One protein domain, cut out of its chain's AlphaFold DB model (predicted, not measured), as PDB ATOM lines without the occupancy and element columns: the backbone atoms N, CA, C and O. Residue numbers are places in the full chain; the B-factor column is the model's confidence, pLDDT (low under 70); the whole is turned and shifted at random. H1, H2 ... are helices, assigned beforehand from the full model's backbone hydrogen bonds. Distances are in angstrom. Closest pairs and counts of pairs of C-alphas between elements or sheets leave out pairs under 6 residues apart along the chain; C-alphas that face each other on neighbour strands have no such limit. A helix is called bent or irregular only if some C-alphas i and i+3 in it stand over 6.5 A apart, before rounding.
ATOM      1  N   ASP A   2     -32.402  31.874  -4.333       89.75
ATOM      2  CA  ASP A   2     -32.566  30.512  -4.879       89.75
ATOM      3  C   ASP A   2     -32.261  29.487  -3.778       89.75
ATOM      4  O   ASP A   2     -31.098  29.172  -3.509       89.75
ATOM      5  N   TYR A   3     -33.307  29.019  -3.092       93.69
ATOM      6  CA  TYR A   3     -33.154  28.104  -1.961       93.69
ATOM      7  C   TYR A   3     -32.574  26.759  -2.364       93.69
ATOM      8  O   TYR A   3     -31.790  26.199  -1.604       93.69
ATOM      9  N   LYS A   4     -32.910  26.254  -3.552       93.81
ATOM     10  CA  LYS A   4     -32.450  24.941  -3.999       93.81
ATOM     11  C   LYS A   4     -30.933  24.928  -4.156       93.81
ATOM     12  O   LYS A   4     -30.259  24.119  -3.533       93.81
ATOM     13  N   ASN A   5     -30.398  25.885  -4.910       94.12
ATOM     14  CA  ASN A   5     -28.961  25.963  -5.168       94.12
ATOM     15  C   ASN A   5     -28.156  26.220  -3.879       94.12
ATOM     16  O   ASN A   5     -27.123  25.596  -3.642       94.12
ATOM     17  N   LEU A   6     -28.663  27.081  -2.987       95.50
ATOM     18  CA  LEU A   6     -28.019  27.311  -1.693       95.50
ATOM     19  C   LEU A   6     -28.056  26.079  -0.784       95.50
ATOM     20  O   LEU A   6     -27.046  25.784  -0.148       95.50
ATOM     21  N   LYS A   7     -29.179  25.350  -0.725       96.75
ATOM     22  CA  LYS A   7     -29.262  24.080   0.014       96.75
ATOM     23  C   LYS A   7     -28.244  23.081  -0.513       96.75
ATOM     24  O   LYS A   7     -27.516  22.504   0.288       96.75
ATOM     25  N   ASP A   8     -28.154  22.929  -1.832       96.81
ATOM     26  CA  ASP A   8     -27.207  22.014  -2.470       96.81
ATOM     27  C   ASP A   8     -25.757  22.372  -2.106       96.81
ATOM     28  O   ASP A   8     -24.971  21.491  -1.745       96.81
ATOM     29  N   GLU A   9     -25.398  23.661  -2.115       97.25
ATOM     30  CA  GLU A   9     -24.067  24.123  -1.702       97.25
ATOM     31  C   GLU A   9     -23.796  23.856  -0.207       97.25
ATOM     32  O   GLU A   9     -22.734  23.334   0.146       97.25
ATOM     33  N   ILE A  10     -24.762  24.148   0.674       98.19
ATOM     34  CA  ILE A  10     -24.632  23.928   2.124       98.19
ATOM     35  C   ILE A  10     -24.524  22.432   2.446       98.19
ATOM     36  O   ILE A  10     -23.651  22.028   3.219       98.19
ATOM     37  N   PHE A  11     -25.371  21.590   1.850       98.38
ATOM     38  CA  PHE A  11     -25.303  20.143   2.034       98.38
ATOM     39  C   PHE A  11     -23.997  19.580   1.495       98.38
ATOM     40  O   PHE A  11     -23.335  18.818   2.200       98.38
ATOM     41  N   THR A  12     -23.568  20.003   0.304       98.06
ATOM     42  CA  THR A  12     -22.274  19.594  -0.258       98.06
ATOM     43  C   THR A  12     -21.139  19.909   0.711       98.06
ATOM     44  O   THR A  12     -20.297  19.041   0.961       98.06
ATOM     45  N   TYR A  13     -21.133  21.100   1.319       98.25
ATOM     46  CA  TYR A  13     -20.153  21.451   2.346       98.25
ATOM     47  C   TYR A  13     -20.231  20.516   3.559       98.25
ATOM     48  O   TYR A  13     -19.215  19.931   3.950       98.25
ATOM     49  N   PHE A  14     -21.424  20.332   4.136       98.25
ATOM     50  CA  PHE A  14     -21.609  19.484   5.313       98.25
ATOM     51  C   PHE A  14     -21.183  18.038   5.071       98.25
ATOM     52  O   PHE A  14     -20.443  17.496   5.887       98.25
ATOM     53  N   TYR A  15     -21.567  17.420   3.954       96.94
ATOM     54  CA  TYR A  15     -21.167  16.043   3.661       96.94
ATOM     55  C   TYR A  15     -19.675  15.939   3.333       96.94
ATOM     56  O   TYR A  15     -19.009  15.038   3.843       96.94
ATOM     57  N   THR A  16     -19.113  16.887   2.574       97.81
ATOM     58  CA  THR A  16     -17.680  16.881   2.228       97.81
ATOM     59  C   THR A  16     -16.794  17.005   3.467       97.81
ATOM     60  O   THR A  16     -15.786  16.307   3.586       97.81
ATOM     61  N   LYS A  17     -17.153  17.888   4.406       97.75
ATOM     62  CA  LYS A  17     -16.360  18.140   5.620       97.75
ATOM     63  C   LYS A  17     -16.719  17.209   6.772       97.75
ATOM     64  O   LYS A  17     -15.845  16.820   7.541       97.75
ATOM     65  N   GLY A  18     -17.990  16.854   6.906       97.00
ATOM     66  CA  GLY A  18     -18.513  16.105   8.041       97.00
ATOM     67  C   GLY A  18     -18.417  14.587   7.896       97.00
ATOM     68  O   GLY A  18     -18.231  13.916   8.909       97.00
ATOM     69  N   ALA A  19     -18.466  14.026   6.680       95.06
ATOM     70  CA  ALA A  19     -18.344  12.574   6.502       95.06
ATOM     71  C   ALA A  19     -16.984  12.015   6.982       95.06
ATOM     72  O   ALA A  19     -16.993  11.027   7.721       95.06
ATOM     73  N   PRO A  20     -15.824  12.644   6.690       97.50
ATOM     74  CA  PRO A  20     -14.546  12.202   7.256       97.50
ATOM     75  C   PRO A  20     -14.523  12.254   8.791       97.50
ATOM     76  O   PRO A  20     -14.057  11.318   9.439       97.50
ATOM     77  N   ILE A  21     -15.098  13.310   9.381       97.88
ATOM     78  CA  ILE A  21     -15.191  13.476  10.840       97.88
ATOM     79  C   ILE A  21     -16.021  12.347  11.460       97.88
ATOM     80  O   ILE A  21     -15.633  11.785  12.488       97.88
ATOM     81  N   LEU A  22     -17.150  11.996  10.839       97.50
ATOM     82  CA  LEU A  22     -17.995  10.897  11.288       97.50
ATOM     83  C   LEU A  22     -17.221   9.573  11.307       97.50
ATOM     84  O   LEU A  22     -17.263   8.856  12.309       97.50
ATOM     85  N   GLU A  23     -16.505   9.257  10.228       97.44
ATOM     86  CA  GLU A  23     -15.729   8.018  10.119       97.44
ATOM     87  C   GLU A  23     -14.604   7.944  11.157       97.44
ATOM     88  O   GLU A  23     -14.380   6.893  11.767       97.44
ATOM     89  N   ASP A  24     -13.949   9.065  11.445       97.75
ATOM     90  CA  ASP A  24     -12.945   9.135  12.505       97.75
ATOM     91  C   ASP A  24     -13.565   8.958  13.895       97.75
ATOM     92  O   ASP A  24     -13.027   8.232  14.733       97.75
ATOM     93  N   ILE A  25     -14.731   9.559  14.154       97.75
ATOM     94  CA  ILE A  25     -15.456   9.399  15.422       97.75
ATOM     95  C   ILE A  25     -15.944   7.958  15.614       97.75
ATOM     96  O   ILE A  25     -15.845   7.433  16.729       97.75
ATOM     97  N   LYS A  26     -16.420   7.287  14.555       96.81
ATOM     98  CA  LYS A  26     -16.843   5.876  14.609       96.81
ATOM     99  C   LYS A  26     -15.714   4.971  15.109       96.81
ATOM    100  O   LYS A  26     -15.983   4.100  15.940       96.81
ATOM    101  N   LYS A  27     -14.467   5.228  14.699       97.00
ATOM    102  CA  LYS A  27     -13.270   4.451  15.084       97.00
ATOM    103  C   LYS A  27     -12.789   4.698  16.519       97.00
ATOM    104  O   LYS A  27     -12.044   3.880  17.053       97.00
ATOM    105  N   LYS A  28     -13.192   5.798  17.167       96.44
ATOM    106  CA  LYS A  28     -12.759   6.105  18.543       96.44
ATOM    107  C   LYS A  28     -13.277   5.054  19.528       96.44
ATOM    108  O   LYS A  28     -14.465   4.723  19.528       96.44
ATOM    109  N   ASN A  29     -12.407   4.592  20.425       96.12
ATOM    110  CA  ASN A  29     -12.779   3.688  21.515       96.12
ATOM    111  C   ASN A  29     -13.354   4.470  22.711       96.12
ATOM    112  O   ASN A  29     -12.741   4.570  23.770       96.12
ATOM    113  N   ILE A  30     -14.509   5.100  22.497       96.69
ATOM    114  CA  ILE A  30     -15.252   5.877  23.497       96.69
ATOM    115  C   ILE A  30     -16.732   5.490  23.453       96.69
ATOM    116  O   ILE A  30     -17.206   4.919  22.467       96.69
ATOM    117  N   THR A  31     -17.475   5.822  24.510       97.00
ATOM    118  CA  THR A  31     -18.911   5.523  24.585       97.00
ATOM    119  C   THR A  31     -19.693   6.223  23.475       97.00
ATOM    120  O   THR A  31     -19.321   7.303  23.011       97.00
ATOM    121  N   VAL A  32     -20.820   5.630  23.075       94.44
ATOM    122  CA  VAL A  32     -21.705   6.193  22.045       94.44
ATOM    123  C   VAL A  32     -22.140   7.619  22.405       94.44
ATOM    124  O   VAL A  32     -22.052   8.512  21.569       94.44
ATOM    125  N   ASN A  33     -22.477   7.883  23.672       94.69
ATOM    126  CA  ASN A  33     -22.803   9.232  24.153       94.69
ATOM    127  C   ASN A  33     -21.684  10.239  23.843       94.69
ATOM    128  O   ASN A  33     -21.951  11.310  23.294       94.69
ATOM    129  N   LEU A  34     -20.428   9.885  24.128       97.12
ATOM    130  CA  LEU A  34     -19.280  10.745  23.835       97.12
ATOM    131  C   LEU A  34     -19.052  10.917  22.329       97.12
ATOM    132  O   LEU A  34     -18.715  12.021  21.905       97.12
ATOM    133  N   LYS A  35     -19.298   9.882  21.511       97.81
ATOM    134  CA  LYS A  35     -19.261   9.997  20.041       97.81
ATOM    135  C   LYS A  35     -20.290  11.002  19.536       97.81
ATOM    136  O   LYS A  35     -19.940  11.894  18.772       97.81
ATOM    137  N   THR A  36     -21.537  10.896  19.996       95.94
ATOM    138  CA  THR A  36     -22.617  11.797  19.562       95.94
ATOM    139  C   THR A  36     -22.367  13.240  19.988       95.94
ATOM    140  O   THR A  36     -22.564  14.146  19.185       95.94
ATOM    141  N   LYS A  37     -21.839  13.464  21.201       96.56
ATOM    142  CA  LYS A  37     -21.439  14.798  21.668       96.56
ATOM    143  C   LYS A  37     -20.290  15.371  20.838       96.56
ATOM    144  O   LYS A  37     -20.365  16.521  20.426       96.56
ATOM    145  N   ALA A  38     -19.252  14.573  20.575       97.62
ATOM    146  CA  ALA A  38     -18.125  14.998  19.749       97.62
ATOM    147  C   ALA A  38     -18.579  15.364  18.331       97.62
ATOM    148  O   ALA A  38     -18.188  16.408  17.819       97.62
ATOM    149  N   MET A  39     -19.450  14.541  17.737       97.25
ATOM    150  CA  MET A  39     -19.995  14.811  16.410       97.25
ATOM    151  C   MET A  39     -20.819  16.094  16.414       97.25
ATOM    152  O   MET A  39     -20.641  16.935  15.541       97.25
ATOM    153  N   GLN A  40     -21.655  16.293  17.433       96.25
ATOM    154  CA  GLN A  40     -22.457  17.502  17.553       96.25
ATOM    155  C   GLN A  40     -21.593  18.767  17.608       96.25
ATOM    156  O   GLN A  40     -21.837  19.702  16.849       96.25
ATOM    157  N   SER A  41     -20.538  18.769  18.426       97.44
ATOM    158  CA  SER A  41     -19.608  19.901  18.495       97.44
ATOM    159  C   SER A  41     -18.913  20.173  17.158       97.44
ATOM    160  O   SER A  41     -18.741  21.330  16.789       97.44
ATOM    161  N   SER A  42     -18.547  19.134  16.400       97.62
ATOM    162  CA  SER A  42     -17.978  19.310  15.060       97.62
ATOM    163  C   SER A  42     -18.979  19.919  14.078       97.62
ATOM    164  O   SER A  42     -18.629  20.833  13.340       97.62
ATOM    165  N   ILE A  43     -20.233  19.465  14.093       97.19
ATOM    166  CA  ILE A  43     -21.297  20.007  13.235       97.19
ATOM    167  C   ILE A  43     -21.574  21.482  13.580       97.19
ATOM    168  O   ILE A  43     -21.783  22.291  12.676       97.19
ATOM    169  N   ASP A  44     -21.521  21.865  14.859       97.38
ATOM    170  CA  ASP A  44     -21.698  23.262  15.287       97.38
ATOM    171  C   ASP A  44     -20.613  24.191  14.715       97.38
ATOM    172  O   ASP A  44     -20.911  25.312  14.285       97.38
ATOM    173  N   VAL A  45     -19.366  23.708  14.651       97.88
ATOM    174  CA  VAL A  45     -18.255  24.416  13.999       97.88
ATOM    175  C   VAL A  45     -18.512  24.539  12.499       97.88
ATOM    176  O   VAL A  45     -18.501  25.654  11.982       97.88
ATOM    177  N   LEU A  46     -18.853  23.437  11.820       98.06
ATOM    178  CA  LEU A  46     -19.132  23.452  10.379       98.06
ATOM    179  C   LEU A  46     -20.268  24.416  10.018       98.06
ATOM    180  O   LEU A  46     -20.160  25.134   9.029       98.06
ATOM    181  N   LYS A  47     -21.339  24.469  10.827       97.62
ATOM    182  CA  LYS A  47     -22.460  25.405  10.629       97.62
ATOM    183  C   LYS A  47     -21.985  26.853  10.664       97.62
ATOM    184  O   LYS A  47     -22.415  27.680   9.864       97.62
ATOM    185  N   THR A  48     -21.123  27.150  11.626       96.19
ATOM    186  CA  THR A  48     -20.574  28.487  11.822       96.19
ATOM    187  C   THR A  48     -19.682  28.874  10.644       96.19
ATOM    188  O   THR A  48     -19.857  29.947  10.070       96.19
ATOM    189  N   GLU A  49     -18.781  27.982  10.230       97.06
ATOM    190  CA  GLU A  49     -17.883  28.186   9.088       97.06
ATOM    191  C   GLU A  49     -18.650  28.437   7.786       97.06
ATOM    192  O   GLU A  49     -18.459  29.487   7.169       97.06
ATOM    193  N   ILE A  50     -19.574  27.543   7.407       96.50
ATOM    194  CA  ILE A  50     -20.322  27.690   6.149       96.50
ATOM    195  C   ILE A  50     -21.195  28.947   6.149       96.50
ATOM    196  O   ILE A  50     -21.292  29.644   5.137       96.50
ATOM    197  N   GLY A  51     -21.770  29.295   7.305       94.50
ATOM    198  CA  GLY A  51     -22.522  30.533   7.480       94.50
ATOM    199  C   GLY A  51     -21.677  31.777   7.188       94.50
ATOM    200  O   GLY A  51     -22.163  32.703   6.541       94.50
ATOM    201  N   TYR A  52     -20.409  31.807   7.614       93.06
ATOM    202  CA  TYR A  52     -19.490  32.909   7.308       93.06
ATOM    203  C   TYR A  52     -18.989  32.892   5.862       93.06
ATOM    204  O   TYR A  52     -18.862  33.951   5.242       93.06
ATOM    205  N   GLU A  53     -18.680  31.719   5.313       93.38
ATOM    206  CA  GLU A  53     -18.194  31.585   3.939       93.38
ATOM    207  C   GLU A  53     -19.239  32.049   2.926       93.38
ATOM    208  O   GLU A  53     -18.966  32.959   2.136       93.38
ATOM    209  N   LEU A  54     -20.457  31.508   2.998       92.62
ATOM    210  CA  LEU A  54     -21.511  31.865   2.052       92.62
ATOM    211  C   LEU A  54     -21.990  33.304   2.254       92.62
ATOM    212  O   LEU A  54     -22.253  33.992   1.269       92.62
ATOM    213  N   ARG A  55     -22.009  33.819   3.491       89.31
ATOM    214  CA  ARG A  55     -22.349  35.230   3.731       89.31
ATOM    215  C   ARG A  55     -21.367  36.201   3.070       89.31
ATOM    216  O   ARG A  55     -21.770  37.296   2.695       89.31
ATOM    217  N   ARG A  56     -20.090  35.827   2.928       89.44
ATOM    218  CA  ARG A  56     -19.101  36.632   2.187       89.44
ATOM    219  C   ARG A  56     -19.214  36.451   0.678       89.44
ATOM    220  O   ARG A  56     -18.943  37.392  -0.059       89.44
ATOM    221  N   LYS A  57     -19.584  35.250   0.229       90.81
ATOM    222  CA  LYS A  57     -19.746  34.919  -1.191       90.81
ATOM    223  C   LYS A  57     -20.958  35.616  -1.811       90.81
ATOM    224  O   LYS A  57     -20.876  36.081  -2.944       90.81
ATOM    225  N   TYR A  58     -22.069  35.690  -1.080       87.81
ATOM    226  CA  TYR A  58     -23.327  36.243  -1.572       87.81
ATOM    227  C   TYR A  58     -23.587  37.645  -1.015       87.81
ATOM    228  O   TYR A  58     -23.632  37.855   0.197       87.81
ATOM    229  N   ALA A  59     -23.832  38.604  -1.909       84.50
ATOM    230  CA  ALA A  59     -24.290  39.944  -1.555       84.50
ATOM    231  C   ALA A  59     -25.790  39.919  -1.203       84.50
ATOM    232  O   ALA A  59     -26.638  40.318  -1.999       84.50
ATOM    233  N   LEU A  60     -26.117  39.381  -0.026       85.69
ATOM    234  CA  LEU A  60     -27.497  39.277   0.451       85.69
ATOM    235  C   LEU A  60     -28.062  40.652   0.819       85.69
ATOM    236  O   LEU A  60     -27.388  41.458   1.468       85.69
ATOM    237  N   SER A  61     -29.321  40.882   0.447       85.44
ATOM    238  CA  SER A  61     -30.097  42.007   0.963       85.44
ATOM    239  C   SER A  61     -30.275  41.869   2.478       85.44
ATOM    240  O   SER A  61     -30.188  40.768   3.020       85.44
ATOM    241  N   ILE A  62     -30.538  42.978   3.174       79.31
ATOM    242  CA  ILE A  62     -30.799  42.969   4.622       79.31
ATOM    243  C   ILE A  62     -31.969  42.027   4.958       79.31
ATOM    244  O   ILE A  62     -31.881  41.261   5.914       79.31
ATOM    245  N   GLU A  63     -33.014  42.031   4.129       78.31
ATOM    246  CA  GLU A  63     -34.214  41.193   4.266       78.31
ATOM    247  C   GLU A  63     -33.915  39.694   4.093       78.31
ATOM    248  O   GLU A  63     -34.526  38.846   4.740       78.31
ATOM    249  N   ASP A  64     -32.926  39.353   3.268       88.94
ATOM    250  CA  ASP A  64     -32.537  37.973   2.984       88.94
ATOM    251  C   ASP A  64     -31.576  37.374   4.023       88.94
ATOM    252  O   ASP A  64     -31.367  36.161   4.048       88.94
ATOM    253  N   VAL A  65     -30.975  38.186   4.899       89.25
ATOM    254  CA  VAL A  65     -29.996  37.696   5.884       89.25
ATOM    255  C   VAL A  65     -30.611  36.673   6.837       89.25
ATOM    256  O   VAL A  65     -30.013  35.619   7.066       89.25
ATOM    257  N   ALA A  66     -31.786  36.976   7.390       91.12
ATOM    258  CA  ALA A  66     -32.465  36.085   8.326       91.12
ATOM    259  C   ALA A  66     -32.839  34.765   7.642       91.12
ATOM    260  O   ALA A  66     -32.503  33.690   8.137       91.12
ATOM    261  N   LYS A  67     -33.438  34.857   6.450       94.00
ATOM    262  CA  LYS A  67     -33.781  33.719   5.587       94.00
ATOM    263  C   LYS A  67     -32.581  32.823   5.303       94.00
ATOM    264  O   LYS A  67     -32.662  31.610   5.475       94.00
ATOM    265  N   PHE A  68     -31.445  33.416   4.947       94.81
ATOM    266  CA  PHE A  68     -30.210  32.683   4.696       94.81
ATOM    267  C   PHE A  68     -29.744  31.892   5.928       94.81
ATOM    268  O   PHE A  68     -29.459  30.700   5.821       94.81
ATOM    269  N   TYR A  69     -29.698  32.508   7.111       94.12
ATOM    270  CA  TYR A  69     -29.266  31.785   8.311       94.12
ATOM    271  C   TYR A  69     -30.295  30.763   8.805       94.12
ATOM    272  O   TYR A  69     -29.899  29.734   9.354       94.12
ATOM    273  N   MET A  70     -31.589  30.988   8.571       95.62
ATOM    274  CA  MET A  70     -32.625  29.975   8.791       95.62
ATOM    275  C   MET A  70     -32.443  28.777   7.854       95.62
ATOM    276  O   MET A  70     -32.542  27.640   8.310       95.62
ATOM    277  N   LEU A  71     -32.080  29.009   6.588       97.19
ATOM    278  CA  LEU A  71     -31.741  27.946   5.639       97.19
ATOM    279  C   LEU A  71     -30.518  27.142   6.103       97.19
ATOM    280  O   LEU A  71     -30.561  25.915   6.139       97.19
ATOM    281  N   VAL A  72     -29.454  27.824   6.543       97.38
ATOM    282  CA  VAL A  72     -28.269  27.175   7.131       97.38
ATOM    283  C   VAL A  72     -28.649  26.354   8.368       97.38
ATOM    284  O   VAL A  72     -28.193  25.220   8.518       97.38
ATOM    285  N   GLN A  73     -29.502  26.891   9.245       97.56
ATOM    286  CA  GLN A  73     -29.986  26.190  10.436       97.56
ATOM    287  C   GLN A  73     -30.850  24.971  10.077       97.56
ATOM    288  O   GLN A  73     -30.760  23.949  10.757       97.56
ATOM    289  N   TYR A  74     -31.640  25.043   9.007       98.38
ATOM    290  CA  TYR A  74     -32.410  23.915   8.490       98.38
ATOM    291  C   TYR A  74     -31.507  22.806   7.925       98.38
ATOM    292  O   TYR A  74     -31.601  21.658   8.362       98.38
ATOM    293  N   CYS A  75     -30.562  23.135   7.039       98.50
ATOM    294  CA  CYS A  75     -29.608  22.157   6.506       98.50
ATOM    295  C   CYS A  75     -28.769  21.515   7.621       98.50
ATOM    296  O   CYS A  75     -28.533  20.306   7.618       98.50
ATOM    297  N   TYR A  76     -28.363  22.308   8.617       98.31
ATOM    298  CA  TYR A  76     -27.722  21.799   9.828       98.31
ATOM    299  C   TYR A  76     -28.614  20.805  10.577       98.31
ATOM    300  O   TYR A  76     -28.110  19.797  11.061       98.31
ATOM    301  N   THR A  77     -29.918  21.071  10.690       98.44
ATOM    302  CA  THR A  77     -30.867  20.162  11.345       98.44
ATOM    303  C   THR A  77     -30.909  18.820  10.626       98.44
ATOM    304  O   THR A  77     -30.717  17.792  11.274       98.44
ATOM    305  N   VAL A  78     -31.102  18.831   9.304       98.62
ATOM    306  CA  VAL A  78     -31.118  17.621   8.465       98.62
ATOM    307  C   VAL A  78     -29.833  16.823   8.683       98.62
ATOM    308  O   VAL A  78     -29.881  15.678   9.136       98.62
ATOM    309  N   PHE A  79     -28.678  17.465   8.495       98.44
ATOM    310  CA  PHE A  79     -27.378  16.818   8.647       98.44
ATOM    311  C   PHE A  79     -27.131  16.316  10.082       98.44
ATOM    312  O   PHE A  79     -26.638  15.209  10.286       98.44
ATOM    313  N   SER A  80     -27.512  17.085  11.106       98.00
ATOM    314  CA  SER A  80     -27.369  16.696  12.516       98.00
ATOM    315  C   SER A  80     -28.178  15.447  12.855       98.00
ATOM    316  O   SER A  80     -27.658  14.560  13.540       98.00
ATOM    317  N   LEU A  81     -29.417  15.350  12.359       98.31
ATOM    318  CA  LEU A  81     -30.245  14.158  12.531       98.31
ATOM    319  C   LEU A  81     -29.588  12.943  11.862       98.31
ATOM    320  O   LEU A  81     -29.449  11.897  12.497       98.31
ATOM    321  N   GLU A  82     -29.103  13.087  10.629       97.56
ATOM    322  CA  GLU A  82     -28.444  11.994   9.907       97.56
ATOM    323  C   GLU A  82     -27.195  11.472  10.621       97.56
ATOM    324  O   GLU A  82     -27.036  10.270  10.851       97.56
ATOM    325  N   MET A  83     -26.290  12.379  10.997       97.31
ATOM    326  CA  MET A  83     -25.026  12.010  11.631       97.31
ATOM    327  C   MET A  83     -25.269  11.341  12.982       97.31
ATOM    328  O   MET A  83     -24.592  10.374  13.340       97.31
ATOM    329  N   ARG A  84     -26.270  11.822  13.732       96.50
ATOM    330  CA  ARG A  84     -26.670  11.191  14.985       96.50
ATOM    331  C   ARG A  84     -27.246   9.801  14.741       96.50
ATOM    332  O   ARG A  84     -26.795   8.887  15.427       96.50
ATOM    333  N   GLN A  85     -28.145   9.625  13.772       97.50
ATOM    334  CA  GLN A  85     -28.714   8.319  13.413       97.50
ATOM    335  C   GLN A  85     -27.622   7.290  13.081       97.50
ATOM    336  O   GLN A  85     -27.708   6.138  13.506       97.50
ATOM    337  N   GLN A  86     -26.578   7.699  12.357       97.00
ATOM    338  CA  GLN A  86     -25.477   6.808  11.976       97.00
ATOM    339  C   GLN A  86     -24.581   6.378  13.146       97.00
ATOM    340  O   GLN A  86     -23.949   5.323  13.081       97.00
ATOM    341  N   LEU A  87     -24.480   7.189  14.201       96.75
ATOM    342  CA  LEU A  87     -23.725   6.840  15.409       96.75
ATOM    343  C   LEU A  87     -24.568   6.058  16.407       96.75
ATOM    344  O   LEU A  87     -24.054   5.203  17.126       96.75
ATOM    345  N   TRP A  88     -25.844   6.406  16.486       95.94
ATOM    346  CA  TRP A  88     -26.795   5.831  17.410       95.94
ATOM    347  C   TRP A  88     -28.190   5.993  16.791       95.94
ATOM    348  O   TRP A  88     -28.643   7.120  16.601       95.94
ATOM    349  N   PRO A  89     -28.876   4.901  16.433       96.06
ATOM    350  CA  PRO A  89     -30.220   4.992  15.880       96.06
ATOM    351  C   PRO A  89     -31.203   5.662  16.840       96.06
ATOM    352  O   PRO A  89     -31.040   5.579  18.057       96.06
ATOM    353  N   TYR A  90     -32.203   6.343  16.293       97.06
ATOM    354  CA  TYR A  90     -33.236   7.008  17.069       97.06
ATOM    355  C   TYR A  90     -34.388   6.080  17.442       97.06
ATOM    356  O   TYR A  90     -35.088   5.550  16.581       97.06
ATOM    357  N   GLU A  91     -34.669   5.998  18.729       94.50
ATOM    358  CA  GLU A  91     -35.950   5.576  19.280       94.50
ATOM    359  C   GLU A  91     -36.944   6.747  19.374       94.50
ATOM    360  O   GLU A  91     -36.572   7.921  19.348       94.50
ATOM    361  N   TYR A  92     -38.231   6.427  19.534       91.81
ATOM    362  CA  TYR A  92     -39.332   7.397  19.584       91.81
ATOM    363  C   TYR A  92     -39.049   8.618  20.476       91.81
ATOM    364  O   TYR A  92     -39.187   9.761  20.039       91.81
ATOM    365  N   MET A  93     -38.611   8.383  21.718       90.25
ATOM    366  CA  MET A  93     -38.378   9.459  22.684       90.25
ATOM    367  C   MET A  93     -37.181  10.335  22.306       90.25
ATOM    368  O   MET A  93     -37.253  11.557  22.447       90.25
ATOM    369  N   SER A  94     -36.084   9.736  21.833       93.62
ATOM    370  CA  SER A  94     -34.891  10.503  21.475       93.62
ATOM    371  C   SER A  94     -35.079  11.268  20.174       93.62
ATOM    372  O   SER A  94     -34.606  12.401  20.089       93.62
ATOM    373  N   PHE A  95     -35.832  10.725  19.211       95.75
ATOM    374  CA  PHE A  95     -36.184  11.455  17.995       95.75
ATOM    375  C   PHE A  95     -37.078  12.654  18.295       95.75
ATOM    376  O   PHE A  95     -36.743  13.776  17.927       95.75
ATOM    377  N   SER A  96     -38.186  12.424  19.011       92.75
ATOM    378  CA  SER A  96     -39.159  13.462  19.367       92.75
ATOM    379  C   SER A  96     -38.488  14.638  20.076       92.75
ATOM    380  O   SER A  96     -38.635  15.793  19.670       92.75
ATOM    381  N   ARG A  97     -37.662  14.333  21.087       92.56
ATOM    382  CA  ARG A  97     -36.902  15.335  21.832       92.56
ATOM    383  C   ARG A  97     -35.908  16.068  20.940       92.56
ATOM    384  O   ARG A  97     -35.900  17.295  20.929       92.56
ATOM    385  N   ARG A  98     -35.085  15.334  20.184       95.38
ATOM    386  CA  ARG A  98     -34.023  15.938  19.375       95.38
ATOM    387  C   ARG A  98     -34.579  16.826  18.268       95.38
ATOM    388  O   ARG A  98     -34.070  17.919  18.052       95.38
ATOM    389  N   ASN A  99     -35.625  16.373  17.589       95.94
ATOM    390  CA  ASN A  99     -36.317  17.183  16.600       95.94
ATOM    391  C   ASN A  99     -36.964  18.420  17.242       95.94
ATOM    392  O   ASN A  99     -36.897  19.496  16.662       95.94
ATOM    393  N   GLY A 100     -37.529  18.295  18.450       95.25
ATOM    394  CA  GLY A 100     -38.049  19.440  19.200       95.25
ATOM    395  C   GLY A 100     -36.989  20.504  19.495       95.25
ATOM    396  O   GLY A 100     -37.221  21.671  19.206       95.25
ATOM    397  N   GLU A 101     -35.816  20.092  19.981       95.81
ATOM    398  CA  GLU A 101     -34.670  20.985  20.234       95.81
ATOM    399  C   GLU A 101     -34.196  21.692  18.947       95.81
ATOM    400  O   GLU A 101     -33.881  22.882  18.950       95.81
ATOM    401  N   LEU A 102     -34.145  20.965  17.826       97.44
ATOM    402  CA  LEU A 102     -33.720  21.510  16.533       97.44
ATOM    403  C   LEU A 102     -34.759  22.464  15.930       97.44
ATOM    404  O   LEU A 102     -34.381  23.489  15.361       97.44
ATOM    405  N   TRP A 103     -36.045  22.155  16.092       97.69
ATOM    406  CA  TRP A 103     -37.147  23.024  15.690       97.69
ATOM    407  C   TRP A 103     -37.168  24.322  16.505       97.69
ATOM    408  O   TRP A 103     -37.228  25.404  15.929       97.69
ATOM    409  N   GLU A 104     -37.029  24.241  17.830       97.25
ATOM    410  CA  GLU A 104     -36.938  25.427  18.690       97.25
ATOM    411  C   GLU A 104     -35.760  26.316  18.267       97.25
ATOM    412  O   GLU A 104     -35.904  27.531  18.114       97.25
ATOM    413  N   ARG A 105     -34.593  25.715  17.992       96.44
ATOM    414  CA  ARG A 105     -33.429  26.468  17.514       96.44
ATOM    415  C   ARG A 105     -33.673  27.126  16.155       96.44
ATOM    416  O   ARG A 105     -33.179  28.238  15.949       96.44
ATOM    417  N   PHE A 106     -34.393  26.456  15.255       96.88
ATOM    418  CA  PHE A 106     -34.820  27.015  13.973       96.88
ATOM    419  C   PHE A 106     -35.733  28.230  14.173       96.88
ATOM    420  O   PHE A 106     -35.435  29.288  13.628       96.88
ATOM    421  N   CYS A 107     -36.743  28.142  15.043       96.94
ATOM    422  CA  CYS A 107     -37.594  29.284  15.395       96.94
ATOM    423  C   CYS A 107     -36.779  30.454  15.972       96.94
ATOM    424  O   CYS A 107     -36.923  31.591  15.529       96.94
ATOM    425  N   LYS A 108     -35.852  30.182  16.899       96.06
ATOM    426  CA  LYS A 108     -34.970  31.200  17.501       96.06
ATOM    427  C   LYS A 108     -34.055  31.905  16.499       96.06
ATOM    428  O   LYS A 108     -33.640  33.037  16.746       96.06
ATOM    429  N   ALA A 109     -33.748  31.276  15.361       94.38
ATOM    430  CA  ALA A 109     -32.944  31.907  14.316       94.38
ATOM    431  C   ALA A 109     -33.624  33.155  13.723       94.38
ATOM    432  O   ALA A 109     -32.924  34.060  13.269       94.38
ATOM    433  N   ALA A 110     -34.957  33.258  13.816       94.25
ATOM    434  CA  ALA A 110     -35.695  34.460  13.435       94.25
ATOM    435  C   ALA A 110     -35.298  35.692  14.272       94.25
ATOM    436  O   ALA A 110     -35.243  36.798  13.741       94.25
ATOM    437  N   TRP A 111     -34.959  35.510  15.554       94.94
ATOM    438  CA  TRP A 111     -34.524  36.591  16.449       94.94
ATOM    439  C   TRP A 111     -33.028  36.892  16.360       94.94
ATOM    440  O   TRP A 111     -32.627  38.032  16.577       94.94
ATOM    441  N   ASP A 112     -32.191  35.906  16.035       92.50
ATOM    442  CA  ASP A 112     -30.736  36.110  15.957       92.50
ATOM    443  C   ASP A 112     -30.325  37.082  14.850       92.50
ATOM    444  O   ASP A 112     -29.307  37.764  14.959       92.50
ATOM    445  N   TYR A 113     -31.120  37.119  13.782       86.31
ATOM    446  CA  TYR A 113     -30.816  37.846  12.555       86.31
ATOM    447  C   TYR A 113     -31.953  38.777  12.123       86.31
ATOM    448  O   TYR A 113     -31.979  39.217  10.974       86.31
ATOM    449  N   THR A 114     -32.893  39.071  13.028       84.56
ATOM    450  CA  THR A 114     -33.989  40.009  12.764       84.56
ATOM    451  C   THR A 114     -33.460  41.394  12.404       84.56
ATOM    452  O   THR A 114     -32.458  41.877  12.937       84.56
ATOM    453  N   THR A 115     -34.175  42.051  11.501       80.19
ATOM    454  CA  THR A 115     -33.915  43.422  11.054       80.19
ATOM    455  C   THR A 115     -34.932  44.403  11.638       80.19
ATOM    456  O   THR A 115     -34.873  45.599  11.344       80.19
ATOM    457  N   SER A 255     -38.663  38.020   9.817       93.62
ATOM    458  CA  SER A 255     -37.581  37.103   9.436       93.62
ATOM    459  C   SER A 255     -37.789  36.404   8.089       93.62
ATOM    460  O   SER A 255     -36.814  36.027   7.438       93.62
ATOM    461  N   GLY A 256     -39.042  36.213   7.675       93.94
ATOM    462  CA  GLY A 256     -39.413  35.375   6.542       93.94
ATOM    463  C   GLY A 256     -39.384  33.878   6.859       93.94
ATOM    464  O   GLY A 256     -39.103  33.081   5.964       93.94
ATOM    465  N   ILE A 257     -39.633  33.479   8.110       95.50
ATOM    466  CA  ILE A 257     -39.652  32.070   8.524       95.50
ATOM    467  C   ILE A 257     -40.758  31.285   7.813       95.50
ATOM    468  O   ILE A 257     -40.536  30.128   7.462       95.50
ATOM    469  N   SER A 258     -41.913  31.906   7.544       95.69
ATOM    470  CA  SER A 258     -43.014  31.266   6.809       95.69
ATOM    471  C   SER A 258     -42.590  30.948   5.376       95.69
ATOM    472  O   SER A 258     -42.813  29.841   4.906       95.69
ATOM    473  N   ASP A 259     -41.876  31.871   4.725       95.00
ATOM    474  CA  ASP A 259     -41.329  31.677   3.377       95.00
ATOM    475  C   ASP A 259     -40.284  30.549   3.337       95.00
ATOM    476  O   ASP A 259     -40.340  29.682   2.470       95.00
ATOM    477  N   ILE A 260     -39.362  30.500   4.307       95.88
ATOM    478  CA  ILE A 260     -38.392  29.394   4.407       95.88
ATOM    479  C   ILE A 260     -39.099  28.058   4.619       95.88
ATOM    480  O   ILE A 260     -38.752  27.064   3.982       95.88
ATOM    481  N   ARG A 261     -40.092  28.023   5.505       95.31
ATOM    482  CA  ARG A 261     -40.856  26.812   5.771       95.31
ATOM    483  C   ARG A 261     -41.582  26.315   4.524       95.31
ATOM    484  O   ARG A 261     -41.492  25.135   4.218       95.31
ATOM    485  N   GLU A 262     -42.284  27.198   3.825       95.19
ATOM    486  CA  GLU A 262     -43.100  26.834   2.664       95.19
ATOM    487  C   GLU A 262     -42.254  26.456   1.444       95.19
ATOM    488  O   GLU A 262     -42.617  25.542   0.709       95.19
ATOM    489  N   ASN A 263     -41.122  27.140   1.233       96.06
ATOM    490  CA  ASN A 263     -40.388  27.062  -0.031       96.06
ATOM    491  C   ASN A 263     -39.022  26.366   0.058       96.06
ATOM    492  O   ASN A 263     -38.421  26.098  -0.983       96.06
ATOM    493  N   ALA A 264     -38.499  26.092   1.257       96.38
ATOM    494  CA  ALA A 264     -37.168  25.500   1.418       96.38
ATOM    495  C   ALA A 264     -37.132  24.200   2.234       96.38
ATOM    496  O   ALA A 264     -36.246  23.377   1.988       96.38
ATOM    497  N   ILE A 265     -38.044  24.003   3.191       97.38
ATOM    498  CA  ILE A 265     -38.056  22.812   4.050       97.38
ATOM    499  C   ILE A 265     -38.678  21.630   3.307       97.38
ATOM    500  O   ILE A 265     -39.852  21.663   2.958       97.38
ATOM    501  N   ASP A 266     -37.904  20.560   3.125       97.38
ATOM    502  CA  ASP A 266     -38.366  19.331   2.486       97.38
ATOM    503  C   ASP A 266     -37.613  18.110   3.038       97.38
ATOM    504  O   ASP A 266     -36.735  17.529   2.404       97.38
ATOM    505  N   PHE A 267     -37.946  17.713   4.270       98.25
ATOM    506  CA  PHE A 267     -37.248  16.616   4.947       98.25
ATOM    507  C   PHE A 267     -37.273  15.289   4.178       98.25
ATOM    508  O   PHE A 267     -36.339  14.506   4.321       98.25
ATOM    509  N   GLU A 268     -38.330  15.020   3.411       97.75
ATOM    510  CA  GLU A 268     -38.451  13.782   2.637       97.75
ATOM    511  C   GLU A 268     -37.370  13.693   1.559       97.75
ATOM    512  O   GLU A 268     -36.759  12.638   1.392       97.75
ATOM    513  N   ASN A 269     -37.105  14.807   0.875       97.38
ATOM    514  CA  ASN A 269     -36.122  14.860  -0.203       97.38
ATOM    515  C   ASN A 269     -34.716  15.271   0.266       97.38
ATOM    516  O   ASN A 269     -33.743  15.004  -0.438       97.38
ATOM    517  N   ASP A 270     -34.592  15.896   1.441       98.06
ATOM    518  CA  ASP A 270     -33.308  16.366   1.978       98.06
ATOM    519  C   ASP A 270     -32.598  15.343   2.876       98.06
ATOM    520  O   ASP A 270     -31.382  15.421   3.068       98.06
ATOM    521  N   LEU A 271     -33.337  14.388   3.449       98.19
ATOM    522  CA  LEU A 271     -32.748  13.255   4.159       98.19
ATOM    523  C   LEU A 271     -32.345  12.159   3.168       98.19
ATOM    524  O   LEU A 271     -32.949  11.964   2.115       98.19
ATOM    525  N   SER A 272     -31.340  11.375   3.542       97.69
ATOM    526  CA  SER A 272     -30.966  10.173   2.812       97.69
ATOM    527  C   SER A 272     -32.153   9.201   2.724       97.69
ATOM    528  O   SER A 272     -32.875   9.007   3.714       97.69
ATOM    529  N   PRO A 273     -32.333   8.508   1.582       98.12
ATOM    530  CA  PRO A 273     -33.430   7.557   1.409       98.12
ATOM    531  C   PRO A 273     -33.483   6.489   2.509       98.12
ATOM    532  O   PRO A 273     -34.558   6.096   2.960       98.12
ATOM    533  N   GLN A 274     -32.315   6.043   2.984       97.94
ATOM    534  CA  GLN A 274     -32.200   5.051   4.051       97.94
ATOM    535  C   GLN A 274     -32.747   5.582   5.379       97.94
ATOM    536  O   GLN A 274     -33.439   4.857   6.098       97.94
ATOM    537  N   PHE A 275     -32.454   6.839   5.719       98.19
ATOM    538  CA  PHE A 275     -32.934   7.416   6.963       98.19
ATOM    539  C   PHE A 275     -34.424   7.768   6.890       98.19
ATOM    540  O   PHE A 275     -35.159   7.455   7.827       98.19
ATOM    541  N   TRP A 276     -34.908   8.302   5.767       98.44
ATOM    542  CA  TRP A 276     -36.345   8.526   5.566       98.44
ATOM    543  C   TRP A 276     -37.156   7.229   5.689       98.44
ATOM    544  O   TRP A 276     -38.179   7.178   6.386       98.44
ATOM    545  N   GLN A 277     -36.659   6.139   5.095       98.31
ATOM    546  CA  GLN A 277     -37.271   4.818   5.221       98.31
ATOM    547  C   GLN A 277     -37.293   4.336   6.678       98.31
ATOM    548  O   GLN A 277     -38.330   3.857   7.143       98.31
ATOM    549  N   TYR A 278     -36.188   4.503   7.413       98.31
ATOM    550  CA  TYR A 278     -36.125   4.181   8.840       98.31
ATOM    551  C   TYR A 278     -37.192   4.943   9.637       98.31
ATOM    552  O   TYR A 278     -37.923   4.342  10.428       98.31
ATOM    553  N   LEU A 279     -37.325   6.253   9.418       98.25
ATOM    554  CA  LEU A 279     -38.319   7.073  10.113       98.25
ATOM    555  C   LEU A 279     -39.747   6.640   9.777       98.25
ATOM    556  O   LEU A 279     -40.593   6.583  10.668       98.25
ATOM    557  N   THR A 280     -40.011   6.298   8.516       97.81
ATOM    558  CA  THR A 280     -41.328   5.829   8.065       97.81
ATOM    559  C   THR A 280     -41.702   4.507   8.731       97.81
ATOM    560  O   THR A 280     -42.783   4.388   9.306       97.81
ATOM    561  N   GLN A 281     -40.786   3.534   8.738       97.56
ATOM    562  CA  GLN A 281     -41.001   2.219   9.355       97.56
ATOM    563  C   GLN A 281     -41.237   2.299  10.868       97.56
ATOM    564  O   GLN A 281     -41.962   1.476  11.421       97.56
ATOM    565  N   ASN A 282     -40.658   3.303  11.530       96.81
ATOM    566  CA  ASN A 282     -40.801   3.524  12.969       96.81
ATOM    567  C   ASN A 282     -41.890   4.556  13.325       96.81
ATOM    568  O   ASN A 282     -42.002   4.945  14.486       96.81
ATOM    569  N   ASN A 283     -42.693   5.004  12.349       95.62
ATOM    570  CA  ASN A 283     -43.737   6.019  12.524       95.62
ATOM    571  C   ASN A 283     -43.222   7.326  13.168       95.62
ATOM    572  O   ASN A 283     -43.845   7.889  14.064       95.62
ATOM    573  N   LEU A 284     -42.061   7.815  12.728       95.75
ATOM    574  CA  LEU A 284     -41.400   9.008  13.271       95.75
ATOM    575  C   LEU A 284     -41.515  10.241  12.362       95.75
ATOM    576  O   LEU A 284     -41.279  11.357  12.817       95.75
ATOM    577  N   THR A 285     -41.923  10.079  11.102       96.19
ATOM    578  CA  THR A 285     -41.982  11.173  10.110       96.19
ATOM    579  C   THR A 285     -42.918  12.317  10.508       96.19
ATOM    580  O   THR A 285     -42.678  13.465  10.149       96.19
ATOM    581  N   HIS A 286     -43.947  12.062  11.321       92.75
ATOM    582  CA  HIS A 286     -44.871  13.101  11.796       92.75
ATOM    583  C   HIS A 286     -44.193  14.187  12.661       92.75
ATOM    584  O   HIS A 286     -44.686  15.318  12.745       92.75
TER     585      HIS A 286
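This is residues 2 to 115 and 255 to 286 of the 290 residues of an uncharacterized protein of Salmonella enterica I (UniProt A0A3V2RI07). One long helix, H3, runs through the middle, with three other long helices, H1, H2 and H4, around it. H2 and H4 run against H3 and H1 runs with it, while a row of short helices, H5, H6 and H7, lines the remaining side of H3 between H4 and H1. The printed part has 146 residues, with seven named helices in the order H1 to H7 and no named strand; the class is all helix. It is compact, with a radius of gyration of the C-alphas of 15.4 A and spans of 46 by 31 by 25 A, the long helices making the length.

H1, residues 3 to 27, begins at C-alpha 3 (-33.154, 28.104, -1.961) and is 35.3 A long; it has a kink of 31 degrees near residue 18. H2, residues 32 to 57, is 37.0 A long. H3, residues 62 to 87, is 38.4 A long, from C-alpha 62 (-30.799, 42.969, 4.622); it is only just irregular, with C-alphas 63 and 66 6.8 A apart. H4, residues 92 to 112, is 30.2 A long. After the cut come H5, residues 257 to 263, H6, residues 267 to 270, and H7, residues 273 to 281, which ends at C-alpha 281 (-41.001, 2.219, 9.355).

H3 is the hub, touching four other helices. H1, H2 and H3 form an up-and-down bundle, each helix running against the one before it. H1 and H2 are a hairpin at a shallow tilt of 33 degrees, only just short of steep; their closest C-alphas, of Ile 25 and Lys 35, are 6.0 A apart. H2 and H3, also a hairpin, touch at 26 degrees, closest at the C-alphas of Thr 36 and Arg 84, 6.1 A. H1 touches H3 and runs the same way, closest at the C-alphas of Phe 11 and Cys 75, 6.5 A. H3 and H4, a third hairpin, stand at 19 degrees; the C-alphas of Met 70 and Ala 109 come closest, 5.9 A. H5 touches H3 at residues 67 to 71 alone, closest at the C-alphas of Lys 67 and Ile 260, 6.4 A. H6 and H7 are close to H3 but not clearly touching, with closest C-alphas 7.0 A and 7.1 A away. H4 is apart from H1 and H2. Every O i to N i+4 pair is within hydrogen-bond range in H2, H5 and H7, against 19 of 21 in H1, 20 of 22 in H3 and 15 of 17 in H4; H6 is too short for such a pair.

The C-alphas farthest apart, of Asn 29 and Ser 61, are 46.8 A apart. Residues 116 to 254 are not printed, and C-alphas 115 and 255 are 7.5 A apart across this cut. The links that are printed whole are tight. The mean pLDDT of the printed part is 95.3, and no printed residue is under 70.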